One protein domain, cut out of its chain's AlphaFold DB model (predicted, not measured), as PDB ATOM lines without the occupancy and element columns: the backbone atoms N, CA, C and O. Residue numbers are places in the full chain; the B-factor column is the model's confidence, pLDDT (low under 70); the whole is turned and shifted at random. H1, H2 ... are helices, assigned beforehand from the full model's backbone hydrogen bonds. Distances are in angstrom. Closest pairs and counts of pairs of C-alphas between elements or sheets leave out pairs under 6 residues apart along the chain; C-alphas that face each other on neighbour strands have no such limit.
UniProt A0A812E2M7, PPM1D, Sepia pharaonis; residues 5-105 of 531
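AT A GLANCE: This is residues 5 to 105 of the 531 residues of the protein "PPM1D" of Sepia pharaonis (UniProt A0A812E2M7). A long, slender helix, H3, sticks out as an arm with residues 85 to 105, and its other end packs beside the last residues of H1, while H2 packs with its first residues on the earlier part of H1. H1 sits between the two others, touching both, and a wide loop of residues 50 to 71 leads from the far end of H2 back to the beginning of H3, with residues 50 to 60 and 66 to 71 standing free. The printed part has 101 residues with three named helices, in the order H1, H2, H3, and no named strand; the class is all helix. The whole is extended, with a radius of gyration of the C-alphas of 22.1 A, and spans 79 by 33 by 23 A, the arm of H3 making much of the length.

HOW THE PARTS SIT: H3, residues 72 to 105, touches H1, residues 5 to 24, through residues 76 to 83 of H3 and 19 to 24 of H1 alone. Their closest C-alphas are those of Val 23 and Arg 80, 4.8 A apart. Their lines stand at a steep tilt of 37 degrees, only just steep, and they run the same way. H1 also touches H2, residues 36 to 49, through residues 7 to 15 of H1 and 36 to 40 of H2 alone. Here the closest C-alphas are those of Val 11 and Pro 36, 5.5 A apart. H1 and H2 form a helical hairpin, running opposite ways at a steep tilt of 43 degrees. H2 and H3 are apart. In H1, H2 and H3 every O i to N i+4 pair is within hydrogen-bond range.

IN THESE COORDINATES: H3 has 34 residues and measures 48.9 A from first to last C-alpha; it begins at C-alpha 72, (168.560, 199.465, 112.371), and ends at C-alpha 105, (199.168, 191.307, 149.562). H1 has 20 residues and measures 28.0 A, beginning at C-alpha 5, (153.699, 183.252, 108.784). H2 has 14 residues and measures 19.9 A.

THE WHOLE: The two C-alphas farthest apart are those of Asn 57 and His 104, at 79.8 A. Without the stretches that stand free, the body has 58 residues and spans 39 by 17 by 16 A. The printed part has no cut. Both links are long, with 11 residues from H1 to H2 and 22 from H2 to H3. The mean pLDDT of the printed part is 85.9; it is under 70 at residue 31, residues 57 to 65 and residues 67 to 69.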
ATOM      1  N   LEU A   5     153.128 183.475 107.452       92.25
ATOM      2  CA  LEU A   5     153.699 183.252 108.784       92.25
ATOM      3  C   LEU A   5     155.149 182.749 108.703       92.25
ATOM      4  O   LEU A   5     156.018 183.270 109.397       92.25
ATOM      5  N   GLU A   6     155.431 181.791 107.814       94.56
ATOM      6  CA  GLU A   6     156.797 181.312 107.565       94.56
ATOM      7  C   GLU A   6     157.710 182.442 107.058       94.56
ATOM      8  O   GLU A   6     158.864 182.532 107.474       94.56
ATOM      9  N   ALA A   7     157.195 183.329 106.199       91.50
ATOM     10  CA  ALA A   7     157.930 184.490 105.704       91.50
ATOM     11  C   ALA A   7     158.313 185.461 106.834       91.50
ATOM     12  O   ALA A   7     159.478 185.847 106.942       91.50
ATOM     13  N   VAL A   8     157.360 185.804 107.709       91.50
ATOM     14  CA  VAL A   8     157.608 186.654 108.886       91.50
ATOM     15  C   VAL A   8     158.622 186.001 109.826       91.50
ATOM     16  O   VAL A   8     159.575 186.660 110.235       91.50
ATOM     17  N   MET A   9     158.481 184.704 110.123       95.00
ATOM     18  CA  MET A   9     159.428 183.982 110.983       95.00
ATOM     19  C   MET A   9     160.859 184.014 110.429       95.00
ATOM     20  O   MET A   9     161.786 184.305 111.180       95.00
ATOM     21  N   VAL A  10     161.049 183.779 109.126       94.00
ATOM     22  CA  VAL A  10     162.379 183.792 108.490       94.00
ATOM     23  C   VAL A  10     163.016 185.183 108.510       94.00
ATOM     24  O   VAL A  10     164.222 185.288 108.745       94.00
ATOM     25  N   VAL A  11     162.238 186.252 108.315       91.25
ATOM     26  CA  VAL A  11     162.741 187.632 108.437       91.25
ATOM     27  C   VAL A  11     163.126 187.940 109.885       91.25
ATOM     28  O   VAL A  11     164.256 188.356 110.130       91.25
ATOM     29  N   VAL A  12     162.241 187.669 110.849       92.69
ATOM     30  CA  VAL A  12     162.474 187.934 112.282       92.69
ATOM     31  C   VAL A  12     163.668 187.141 112.826       92.69
ATOM     32  O   VAL A  12     164.459 187.677 113.602       92.69
ATOM     33  N   GLU A  13     163.848 185.885 112.413       94.00
ATOM     34  CA  GLU A  13     164.986 185.071 112.850       94.00
ATOM     35  C   GLU A  13     166.314 185.584 112.266       94.00
ATOM     36  O   GLU A  13     167.303 185.689 112.992       94.00
ATOM     37  N   ASN A  14     166.343 185.961 110.982       91.50
ATOM     38  CA  ASN A  14     167.523 186.573 110.363       91.50
ATOM     39  C   ASN A  14     167.859 187.931 110.983       91.50
ATOM     40  O   ASN A  14     169.021 188.203 111.278       91.50
ATOM     41  N   GLU A  15     166.850 188.757 111.252       90.19
ATOM     42  CA  GLU A  15     167.025 190.014 111.969       90.19
ATOM     43  C   GLU A  15     167.568 189.809 113.387       90.19
ATOM     44  O   GLU A  15     168.459 190.545 113.803       90.19
ATOM     45  N   ARG A  16     167.101 188.789 114.117       92.00
ATOM     46  CA  ARG A  16     167.621 188.448 115.450       92.00
ATOM     47  C   ARG A  16     169.070 187.958 115.395       92.00
ATOM     48  O   ARG A  16     169.867 188.353 116.244       92.00
ATOM     49  N   LYS A  17     169.425 187.136 114.399       90.62
ATOM     50  CA  LYS A  17     170.807 186.681 114.153       90.62
ATOM     51  C   LYS A  17     171.726 187.858 113.816       90.62
ATOM     52  O   LYS A  17     172.810 187.963 114.383       90.62
ATOM     53  N   PHE A  18     171.282 188.778 112.961       89.44
ATOM     54  CA  PHE A  18     172.020 189.997 112.625       89.44
ATOM     55  C   PHE A  18     172.234 190.902 113.847       89.44
ATOM     56  O   PHE A  18     173.364 191.311 114.113       89.44
ATOM     57  N   ASP A  19     171.187 191.147 114.639       89.88
ATOM     58  CA  ASP A  19     171.276 191.956 115.859       89.88
ATOM     59  C   ASP A  19     172.268 191.353 116.864       89.88
ATOM     60  O   ASP A  19     173.069 192.075 117.463       89.88
ATOM     61  N   GLN A  20     172.258 190.023 117.012       90.25
ATOM     62  CA  GLN A  20     173.228 189.294 117.824       90.25
ATOM     63  C   GLN A  20     174.652 189.431 117.276       90.25
ATOM     64  O   GLN A  20     175.550 189.743 118.049       90.25
ATOM     65  N   LEU A  21     174.879 189.249 115.972       89.12
ATOM     66  CA  LEU A  21     176.212 189.373 115.371       89.12
ATOM     67  C   LEU A  21     176.792 190.785 115.548       89.12
ATOM     68  O   LEU A  21     177.921 190.920 116.012       89.12
ATOM     69  N   VAL A  22     176.022 191.841 115.260       88.50
ATOM     70  CA  VAL A  22     176.517 193.230 115.346       88.50
ATOM     71  C   VAL A  22     176.821 193.657 116.789       88.50
ATOM     72  O   VAL A  22     177.767 194.420 116.996       88.50
ATOM     73  N   VAL A  23     176.049 193.175 117.774       89.88
ATOM     74  CA  VAL A  23     176.178 193.559 119.196       89.88
ATOM     75  C   VAL A  23     177.088 192.617 119.997       89.88
ATOM     76  O   VAL A  23     177.638 193.038 121.015       89.88
ATOM     77  N   ASN A  24     177.271 191.357 119.583       89.62
ATOM     78  CA  ASN A  24     178.214 190.423 120.214       89.62
ATOM     79  C   ASN A  24     179.630 190.555 119.654       89.62
ATOM     80  O   ASN A  24     180.580 190.567 120.434       89.62
ATOM     81  N   ASP A  25     179.781 190.641 118.332       89.06
ATOM     82  CA  ASP A  25     181.096 190.596 117.704       89.06
ATOM     83  C   ASP A  25     181.667 192.005 117.497       89.06
ATOM     84  O   ASP A  25     181.306 192.743 116.578       89.06
ATOM     85  N   ILE A  26     182.588 192.368 118.387       85.31
ATOM     86  CA  ILE A  26     183.286 193.657 118.415       85.31
ATOM     87  C   ILE A  26     184.311 193.781 117.274       85.31
ATOM     88  O   ILE A  26     184.642 194.906 116.886       85.31
ATOM     89  N   PHE A  27     184.750 192.668 116.678       85.31
ATOM     90  CA  PHE A  27     185.769 192.631 115.623       85.31
ATOM     91  C   PHE A  27     185.189 192.370 114.228       85.31
ATOM     92  O   PHE A  27     185.785 192.801 113.241       85.31
ATOM     93  N   SER A  28     184.007 191.753 114.130       81.31
ATOM     94  CA  SER A  28     183.306 191.560 112.859       81.31
ATOM     95  C   SER A  28     183.082 192.901 112.145       81.31
ATOM     96  O   SER A  28     182.498 193.828 112.736       81.31
ATOM     97  N   PRO A  29     183.524 193.032 110.878       79.00
ATOM     98  CA  PRO A  29     183.216 194.189 110.061       79.00
ATOM     99  C   PRO A  29     181.739 194.140 109.654       79.00
ATOM    100  O   PRO A  29     181.249 193.135 109.138       79.00
ATOM    101  N   LEU A  30     181.032 195.265 109.797       72.19
ATOM    102  CA  LEU A  30     179.601 195.386 109.467       72.19
ATOM    103  C   LEU A  30     179.296 195.272 107.950       72.19
ATOM    104  O   LEU A  30     178.204 195.616 107.508       72.19
ATOM    105  N   THR A  31     180.258 194.816 107.144       68.25
ATOM    106  CA  THR A  31     180.130 194.517 105.714       68.25
ATOM    107  C   THR A  31     179.366 193.220 105.448       68.25
ATOM    108  O   THR A  31     178.740 193.105 104.403       68.25
ATOM    109  N   TYR A  32     179.374 192.259 106.381       71.94
ATOM    110  CA  TYR A  32     178.642 190.987 106.259       71.94
ATOM    111  C   TYR A  32     177.174 191.099 106.712       71.94
ATOM    112  O   TYR A  32     176.668 190.286 107.485       71.94
ATOM    113  N   TRP A  33     176.469 192.126 106.232       75.06
ATOM    114  CA  TRP A  33     175.020 192.227 106.403       75.06
ATOM    115  C   TRP A  33     174.310 191.430 105.302       75.06
ATOM    116  O   TRP A  33     174.036 191.958 104.226       75.06
ATOM    117  N   ASN A  34     173.968 190.169 105.585       80.38
ATOM    118  CA  ASN A  34     173.003 189.435 104.762       80.38
ATOM    119  C   ASN A  34     171.647 190.147 104.818       80.38
ATOM    120  O   ASN A  34     171.057 190.298 105.891       80.38
ATOM    121  N   ASN A  35     171.141 190.563 103.660       84.94
ATOM    122  CA  ASN A  35     169.844 191.214 103.551       84.94
ATOM    123  C   ASN A  35     168.724 190.211 103.919       84.94
ATOM    124  O   ASN A  35     168.615 189.169 103.265       84.94
ATOM    125  N   PRO A  36     167.860 190.484 104.919       87.56
ATOM    126  CA  PRO A  36     166.794 189.554 105.292       87.56
ATOM    127  C   PRO A  36     165.790 189.315 104.154       87.56
ATOM    128  O   PRO A  36     165.236 188.222 104.061       87.56
ATOM    129  N   ALA A  37     165.607 190.276 103.238       86.06
ATOM    130  CA  ALA A  37     164.793 190.086 102.037       86.06
ATOM    131  C   ALA A  37     165.433 189.096 101.043       86.06
ATOM    132  O   ALA A  37     164.728 188.309 100.417       86.06
ATOM    133  N   GLU A  38     166.762 189.088 100.926       88.94
ATOM    134  CA  GLU A  38     167.495 188.138 100.078       88.94
ATOM    135  C   GLU A  38     167.421 186.720 100.656       88.94
ATOM    136  O   GLU A  38     167.093 185.776  99.938       88.94
ATOM    137  N   HIS A  39     167.616 186.564 101.971       91.50
ATOM    138  CA  HIS A  39     167.416 185.270 102.630       91.50
ATOM    139  C   HIS A  39     165.957 184.793 102.512       91.50
ATOM    140  O   HIS A  39     165.718 183.604 102.293       91.50
ATOM    141  N   LEU A  40     164.974 185.692 102.624       91.88
ATOM    142  CA  LEU A  40     163.563 185.357 102.426       91.88
ATOM    143  C   LEU A  40     163.295 184.849 101.000       91.88
ATOM    144  O   LEU A  40     162.643 183.818 100.836       91.88
ATOM    145  N   VAL A  41     163.825 185.527  99.976       90.44
ATOM    146  CA  VAL A  41     163.705 185.109  98.569       90.44
ATOM    147  C   VAL A  41     164.394 183.763  98.333       90.44
ATOM    148  O   VAL A  41     163.785 182.869  97.753       90.44
ATOM    149  N   ASN A  42     165.613 183.568  98.842       92.81
ATOM    150  CA  ASN A  42     166.338 182.303  98.705       92.81
ATOM    151  C   ASN A  42     165.599 181.137  99.390       92.81
ATOM    152  O   ASN A  42     165.481 180.060  98.809       92.81
ATOM    153  N   TYR A  43     165.011 181.361 100.570       94.25
ATOM    154  CA  TYR A  43     164.182 180.366 101.259       94.25
ATOM    155  C   TYR A  43     162.857 180.085 100.525       94.25
ATOM    156  O   TYR A  43     162.418 178.935 100.441       94.25
ATOM    157  N   ALA A  44     162.234 181.109  99.931       91.69
ATOM    158  CA  ALA A  44     161.049 180.945  99.091       91.69
ATOM    159  C   ALA A  44     161.349 180.118  97.828       91.69
ATOM    160  O   ALA A  44     160.566 179.231  97.489       91.69
ATOM    161  N   LEU A  45     162.491 180.368  97.171       90.56
ATOM    162  CA  LEU A  45     162.983 179.605  96.019       90.56
ATOM    163  C   LEU A  45     163.357 178.165  96.401       90.56
ATOM    164  O   LEU A  45     163.037 177.235  95.663       90.56
ATOM    165  N   GLN A  46     163.948 177.946  97.578       93.88
ATOM    166  CA  GLN A  46     164.185 176.601  98.105       93.88
ATOM    167  C   GLN A  46     162.859 175.834  98.267       93.88
ATOM    168  O   GLN A  46     162.669 174.806  97.618       93.88
ATOM    169  N   LYS A  47     161.881 176.387  99.004       92.81
ATOM    170  CA  LYS A  47     160.524 175.811  99.162       92.81
ATOM    171  C   LYS A  47     159.678 175.785  97.882       92.81
ATOM    172  O   LYS A  47     158.553 175.262  97.880       92.81
ATOM    173  N   TRP A  48     160.160 176.394  96.803       89.38
ATOM    174  CA  TRP A  48     159.598 176.269  95.465       89.38
ATOM    175  C   TRP A  48     160.146 175.014  94.778       89.38
ATOM    176  O   TRP A  48     159.372 174.146  94.369       89.38
ATOM    177  N   ASN A  49     161.475 174.893  94.739       90.38
ATOM    178  CA  ASN A  49     162.208 173.790  94.122       90.38
ATOM    179  C   ASN A  49     161.942 172.448  94.825       90.38
ATOM    180  O   ASN A  49     161.660 171.459  94.157       90.38
ATOM    181  N   GLU A  50     161.926 172.424  96.163       94.06
ATOM    182  CA  GLU A  50     161.589 171.241  96.978       94.06
ATOM    183  C   GLU A  50     160.208 170.655  96.652       94.06
ATOM    184  O   GLU A  50     159.988 169.457  96.800       94.06
ATOM    185  N   ARG A  51     159.267 171.494  96.196       90.75
ATOM    186  CA  ARG A  51     157.902 171.084  95.831       90.75
ATOM    187  C   ARG A  51     157.707 170.896  94.322       90.75
ATOM    188  O   ARG A  51     156.576 170.683  93.896       90.75
ATOM    189  N   MET A  52     158.777 170.993  93.522       90.81
ATOM    190  CA  MET A  52     158.776 170.837  92.057       90.81
ATOM    191  C   MET A  52     157.691 171.663  91.340       90.81
ATOM    192  O   MET A  52     157.142 171.255  90.313       90.81
ATOM    193  N   LEU A  53     157.358 172.836  91.889       82.75
ATOM    194  CA  LEU A  53     156.302 173.690  91.355       82.75
ATOM    195  C   LEU A  53     156.736 174.276  90.006       82.75
ATOM    196  O   LEU A  53     157.842 174.802  89.861       82.75
ATOM    197  N   LYS A  54     155.856 174.222  89.003       85.19
ATOM    198  CA  LYS A  54     156.076 174.938  87.741       85.19
ATOM    199  C   LYS A  54     155.752 176.413  87.939       85.19
ATOM    200  O   LYS A  54     154.782 176.742  88.614       85.19
ATOM    201  N   ALA A  55     156.578 177.284  87.364       75.19
ATOM    202  CA  ALA A  55     156.388 178.730  87.402       75.19
ATOM    203  C   ALA A  55     155.168 179.139  86.563       75.19
ATOM    204  O   ALA A  55     155.292 179.473  85.386       75.19
ATOM    205  N   ASP A  56     153.987 179.106  87.178       71.31
ATOM    206  CA  ASP A  56     152.798 179.743  86.627       71.31
ATOM    207  C   ASP A  56     152.972 181.270  86.671       71.31
ATOM    208  O   ASP A  56     153.426 181.840  87.671       71.31
ATOM    209  N   ASN A  57     152.610 181.937  85.569       60.66
ATOM    210  CA  ASN A  57     152.965 183.329  85.242       60.66
ATOM    211  C   ASN A  57     152.252 184.410  86.096       60.66
ATOM    212  O   ASN A  57     152.016 185.522  85.624       60.66
ATOM    213  N   THR A  58     151.842 184.080  87.319       58.72
ATOM    214  CA  THR A  58     150.937 184.872  88.170       58.72
ATOM    215  C   THR A  58     151.456 185.101  89.591       58.72
ATOM    216  O   THR A  58     150.877 185.902  90.324       58.72
ATOM    217  N   THR A  59     152.541 184.439  90.006       63.66
ATOM    218  CA  THR A  59     153.082 184.580  91.368       63.66
ATOM    219  C   THR A  59     154.011 185.793  91.493       63.66
ATOM    220  O   THR A  59     155.132 185.801  90.995       63.66
ATOM    221  N   CYS A  60     153.542 186.837  92.181       61.72
ATOM    222  CA  CYS A  60     154.331 188.022  92.522       61.72
ATOM    223  C   CYS A  60     154.621 188.048  94.030       61.72
ATOM    224  O   CYS A  60     153.710 187.858  94.835       61.72
ATOM    225  N   VAL A  61     155.875 188.304  94.414       64.44
ATOM    226  CA  VAL A  61     156.281 188.514  95.813       64.44
ATOM    227  C   VAL A  61     156.626 189.989  95.993       64.44
ATOM    228  O   VAL A  61     157.653 190.453  95.505       64.44
ATOM    229  N   ILE A  62     155.762 190.726  96.691       67.25
ATOM    230  CA  ILE A  62     155.988 192.135  97.028       67.25
ATOM    231  C   ILE A  62     156.616 192.189  98.421       67.25
ATOM    232  O   ILE A  62     155.932 191.985  99.422       67.25
ATOM    233  N   VAL A  63     157.921 192.460  98.490       65.38
ATOM    234  CA  VAL A  63     158.611 192.707  99.761       65.38
ATOM    235  C   VAL A  63     158.512 194.195 100.085       65.38
ATOM    236  O   VAL A  63     159.208 195.014  99.487       65.38
ATOM    237  N   MET A  64     157.641 194.548 101.028       60.09
ATOM    238  CA  MET A  64     157.617 195.890 101.609       60.09
ATOM    239  C   MET A  64     158.720 195.988 102.666       60.09
ATOM    240  O   MET A  64     158.767 195.177 103.588       60.09
ATOM    241  N   ILE A  65     159.618 196.960 102.509       65.88
ATOM    242  CA  ILE A  65     160.689 197.266 103.465       65.88
ATOM    243  C   ILE A  65     160.328 198.593 104.134       65.88
ATOM    244  O   ILE A  65     160.087 199.580 103.437       65.88
ATOM    245  N   ASP A  66     160.282 198.611 105.467       71.31
ATOM    246  CA  ASP A  66     159.931 199.808 106.238       71.31
ATOM    247  C   ASP A  66     160.913 200.967 106.025       71.31
ATOM    248  O   ASP A  66     162.106 200.788 105.764       71.31
ATOM    249  N   THR A  67     160.403 202.191 106.179       62.94
ATOM    250  CA  THR A  67     161.160 203.432 105.967       62.94
ATOM    251  C   THR A  67     160.999 204.415 107.134       62.94
ATOM    252  O   THR A  67     160.160 204.243 108.011       62.94
ATOM    253  N   MET A  68     161.829 205.464 107.139       40.62
ATOM    254  CA  MET A  68     161.721 206.655 108.005       40.62
ATOM    255  C   MET A  68     161.962 206.474 109.521       40.62
ATOM    256  O   MET A  68     161.691 207.387 110.297       40.62
ATOM    257  N   GLY A  69     162.577 205.369 109.951       63.34
ATOM    258  CA  GLY A  69     163.244 205.280 111.261       63.34
ATOM    259  C   GLY A  69     164.764 205.517 111.174       63.34
ATOM    260  O   GLY A  69     165.347 205.296 110.108       63.34
ATOM    261  N   PRO A  70     165.453 205.887 112.278       70.31
ATOM    262  CA  PRO A  70     166.912 205.807 112.340       70.31
ATOM    263  C   PRO A  70     167.340 204.360 112.081       70.31
ATOM    264  O   PRO A  70     166.756 203.415 112.636       70.31
ATOM    265  N   SER A  71     168.324 204.183 111.195       78.88
ATOM    266  CA  SER A  71     168.604 202.876 110.589       78.88
ATOM    267  C   SER A  71     168.838 201.797 111.651       78.88
ATOM    268  O   SER A  71     169.449 202.054 112.694       78.88
ATOM    269  N   LYS A  72     168.366 200.564 111.407       81.31
ATOM    270  CA  LYS A  72     168.560 199.465 112.371       81.31
ATOM    271  C   LYS A  72     170.049 199.280 112.697       81.31
ATOM    272  O   LYS A  72     170.416 199.173 113.862       81.31
ATOM    273  N   LEU A  73     170.894 199.391 111.669       82.00
ATOM    274  CA  LEU A  73     172.354 199.426 111.751       82.00
ATOM    275  C   LEU A  73     172.886 200.459 112.764       82.00
ATOM    276  O   LEU A  73     173.766 200.138 113.555       82.00
ATOM    277  N   GLU A  74     172.356 201.682 112.774       87.62
ATOM    278  CA  GLU A  74     172.769 202.739 113.706       87.62
ATOM    279  C   GLU A  74     172.349 202.433 115.150       87.62
ATOM    280  O   GLU A  74     173.157 202.570 116.068       87.62
ATOM    281  N   ARG A  75     171.122 201.937 115.361       88.81
ATOM    282  CA  ARG A  75     170.664 201.498 116.693       88.81
ATOM    283  C   ARG A  75     171.517 200.348 117.246       88.81
ATOM    284  O   ARG A  75     171.752 200.288 118.450       88.81
ATOM    285  N   LEU A  76     172.012 199.463 116.379       88.31
ATOM    286  CA  LEU A  76     172.930 198.382 116.751       88.31
ATOM    287  C   LEU A  76     174.368 198.871 116.983       88.31
ATOM    288  O   LEU A  76     175.023 198.362 117.888       88.31
ATOM    289  N   ARG A  77     174.846 199.876 116.232       88.88
ATOM    290  CA  ARG A  77     176.147 200.529 116.480       88.88
ATOM    291  C   ARG A  77     176.204 201.152 117.871       88.88
ATOM    292  O   ARG A  77     177.097 200.791 118.626       88.88
ATOM    293  N   ARG A  78     175.193 201.943 118.254       91.75
ATOM    294  CA  ARG A  78     175.104 202.520 119.611       91.75
ATOM    295  C   ARG A  78     175.155 201.424 120.689       91.75
ATOM    296  O   ARG A  78     176.012 201.469 121.558       91.75
ATOM    297  N   ARG A  79     174.368 200.345 120.547       92.00
ATOM    298  CA  ARG A  79     174.418 199.174 121.457       92.00
ATOM    299  C   ARG A  79     175.786 198.471 121.510       92.00
ATOM    300  O   ARG A  79     176.162 197.946 122.557       92.00
ATOM    301  N   ARG A  80     176.525 198.415 120.396       91.94
ATOM    302  CA  ARG A  80     177.895 197.868 120.329       91.94
ATOM    303  C   ARG A  80     178.885 198.795 121.042       91.94
ATOM    304  O   ARG A  80     179.720 198.311 121.797       91.94
ATOM    305  N   GLU A  81     178.759 200.105 120.847       93.44
ATOM    306  CA  GLU A  81     179.543 201.144 121.530       93.44
ATOM    307  C   GLU A  81     179.292 201.112 123.050       93.44
ATOM    308  O   GLU A  81     180.248 200.995 123.816       93.44
ATOM    309  N   ASP A  82     178.028 201.063 123.487       94.12
ATOM    310  CA  ASP A  82     177.626 200.886 124.891       94.12
ATOM    311  C   ASP A  82     178.282 199.645 125.521       94.12
ATOM    312  O   ASP A  82     178.826 199.704 126.625       94.12
ATOM    313  N   ARG A  83     178.281 198.513 124.803       92.56
ATOM    314  CA  ARG A  83     178.906 197.263 125.264       92.56
ATOM    315  C   ARG A  83     180.428 197.365 125.352       92.56
ATOM    316  O   ARG A  83     181.010 196.868 126.314       92.56
ATOM    317  N   ILE A  84     181.080 198.011 124.387       93.56
ATOM    318  CA  ILE A  84     182.530 198.266 124.425       93.56
ATOM    319  C   ILE A  84     182.876 199.144 125.639       93.56
ATOM    320  O   ILE A  84     183.848 198.863 126.340       93.56
ATOM    321  N   LEU A  85     182.047 200.148 125.950       95.44
ATOM    322  CA  LEU A  85     182.189 200.992 127.141       95.44
ATOM    323  C   LEU A  85     181.918 200.238 128.456       95.44
ATOM    324  O   LEU A  85     182.532 200.550 129.474       95.44
ATOM    325  N   GLN A  86     181.032 199.239 128.470       94.25
ATOM    326  CA  GLN A  86     180.845 198.354 129.629       94.25
ATOM    327  C   GLN A  86     182.056 197.434 129.844       94.25
ATOM    328  O   GLN A  86     182.543 197.312 130.969       94.25
ATOM    329  N   LEU A  87     182.587 196.836 128.773       93.44
ATOM    330  CA  LEU A  87     183.757 195.957 128.837       93.44
ATOM    331  C   LEU A  87     185.028 196.714 129.247       93.44
ATOM    332  O   LEU A  87     185.785 196.212 130.075       93.44
ATOM    333  N   SER A  88     185.248 197.936 128.750       95.44
ATOM    334  CA  SER A  88     186.400 198.750 129.165       95.44
ATOM    335  C   SER A  88     186.297 199.208 130.626       95.44
ATOM    336  O   SER A  88     187.304 199.211 131.335       95.44
ATOM    337  N   LYS A  89     185.086 199.496 131.131       96.38
ATOM    338  CA  LYS A  89     184.841 199.720 132.569       96.38
ATOM    339  C   LYS A  89     185.169 198.475 133.402       96.38
ATOM    340  O   LYS A  89     185.854 198.598 134.413       96.38
ATOM    341  N   GLN A  90     184.750 197.282 132.971       95.19
ATOM    342  CA  GLN A  90     185.086 196.022 133.653       95.19
ATOM    343  C   GLN A  90     186.594 195.721 133.634       95.19
ATOM    344  O   GLN A  90     187.146 195.322 134.656       95.19
ATOM    345  N   GLN A  91     187.276 195.963 132.509       95.44
ATOM    346  CA  GLN A  91     188.734 195.832 132.400       95.44
ATOM    347  C   GLN A  91     189.475 196.827 133.297       95.44
ATOM    348  O   GLN A  91     190.451 196.452 133.941       95.44
ATOM    349  N   LYS A  92     189.006 198.079 133.396       96.62
ATOM    350  CA  LYS A  92     189.587 199.041 134.337       96.62
ATOM    351  C   LYS A  92     189.431 198.553 135.780       96.62
ATOM    352  O   LYS A  92     190.424 198.482 136.493       96.62
ATOM    353  N   LEU A  93     188.226 198.144 136.183       97.00
ATOM    354  CA  LEU A  93     187.973 197.637 137.536       97.00
ATOM    355  C   LEU A  93     188.837 196.410 137.875       97.00
ATOM    356  O   LEU A  93     189.335 196.318 138.993       97.00
ATOM    357  N   SER A  94     189.073 195.492 136.931       96.75
ATOM    358  CA  SER A  94     189.958 194.348 137.181       96.75
ATOM    359  C   SER A  94     191.440 194.738 137.250       96.75
ATOM    360  O   SER A  94     192.171 194.152 138.049       96.75
ATOM    361  N   MET A  95     191.899 195.753 136.505       95.31
ATOM    362  CA  MET A  95     193.233 196.334 136.713       95.31
ATOM    363  C   MET A  95     193.355 197.018 138.080       95.31
ATOM    364  O   MET A  95     194.336 196.775 138.777       95.31
ATOM    365  N   ASP A  96     192.366 197.821 138.477       96.25
ATOM    366  CA  ASP A  96     192.359 198.551 139.749       96.25
ATOM    367  C   ASP A  96     192.373 197.568 140.944       96.25
ATOM    368  O   ASP A  96     193.161 197.729 141.878       96.25
ATOM    369  N   ILE A  97     191.593 196.477 140.872       96.81
ATOM    370  CA  ILE A  97     191.619 195.371 141.847       96.81
ATOM    371  C   ILE A  97     192.987 194.675 141.862       96.81
ATOM    372  O   ILE A  97     193.562 194.479 142.931       96.81
ATOM    373  N   ASN A  98     193.549 194.322 140.701       94.38
ATOM    374  CA  ASN A  98     194.856 193.659 140.634       94.38
ATOM    375  C   ASN A  98     195.998 194.555 141.148       94.38
ATOM    376  O   ASN A  98     196.932 194.058 141.778       94.38
ATOM    377  N   ALA A  99     195.917 195.871 140.932       94.38
ATOM    378  CA  ALA A  99     196.842 196.839 141.507       94.38
ATOM    379  C   ALA A  99     196.707 196.884 143.038       94.38
ATOM    380  O   ALA A  99     197.710 196.737 143.735       94.38
ATOM    381  N   TYR A 100     195.483 197.000 143.564       95.62
ATOM    382  CA  TYR A 100     195.214 196.968 145.005       95.62
ATOM    383  C   TYR A 100     195.758 195.688 145.661       95.62
ATOM    384  O   TYR A 100     196.518 195.762 146.627       95.62
ATOM    385  N   LEU A 101     195.459 194.514 145.095       94.38
ATOM    386  CA  LEU A 101     195.974 193.229 145.578       94.38
ATOM    387  C   LEU A 101     197.511 193.185 145.546       94.38
ATOM    388  O   LEU A 101     198.126 192.737 146.510       94.38
ATOM    389  N   LYS A 102     198.149 193.706 144.490       91.69
ATOM    390  CA  LYS A 102     199.614 193.775 144.387       91.69
ATOM    391  C   LYS A 102     200.245 194.684 145.450       91.69
ATOM    392  O   LYS A 102     201.315 194.347 145.950       91.69
ATOM    393  N   TYR A 103     199.612 195.803 145.803       92.50
ATOM    394  CA  TYR A 103     200.108 196.699 146.855       92.50
ATOM    395  C   TYR A 103     199.861 196.157 148.272       92.50
ATOM    396  O   TYR A 103     200.730 196.309 149.128       92.50
ATOM    397  N   HIS A 104     198.721 195.506 148.525       91.94
ATOM    398  CA  HIS A 104     198.320 195.092 149.876       91.94
ATOM    399  C   HIS A 104     198.666 193.640 150.252       91.94
ATOM    400  O   HIS A 104     198.806 193.361 151.440       91.94
ATOM    401  N   LEU A 105     198.836 192.720 149.291       89.75
ATOM    402  CA  LEU A 105     199.168 191.307 149.562       89.75
ATOM    403  C   LEU A 105     200.645 190.946 149.335       89.75
ATOM    404  O   LEU A 105     201.056 189.846 149.697       89.75
TER     405      LEU A 105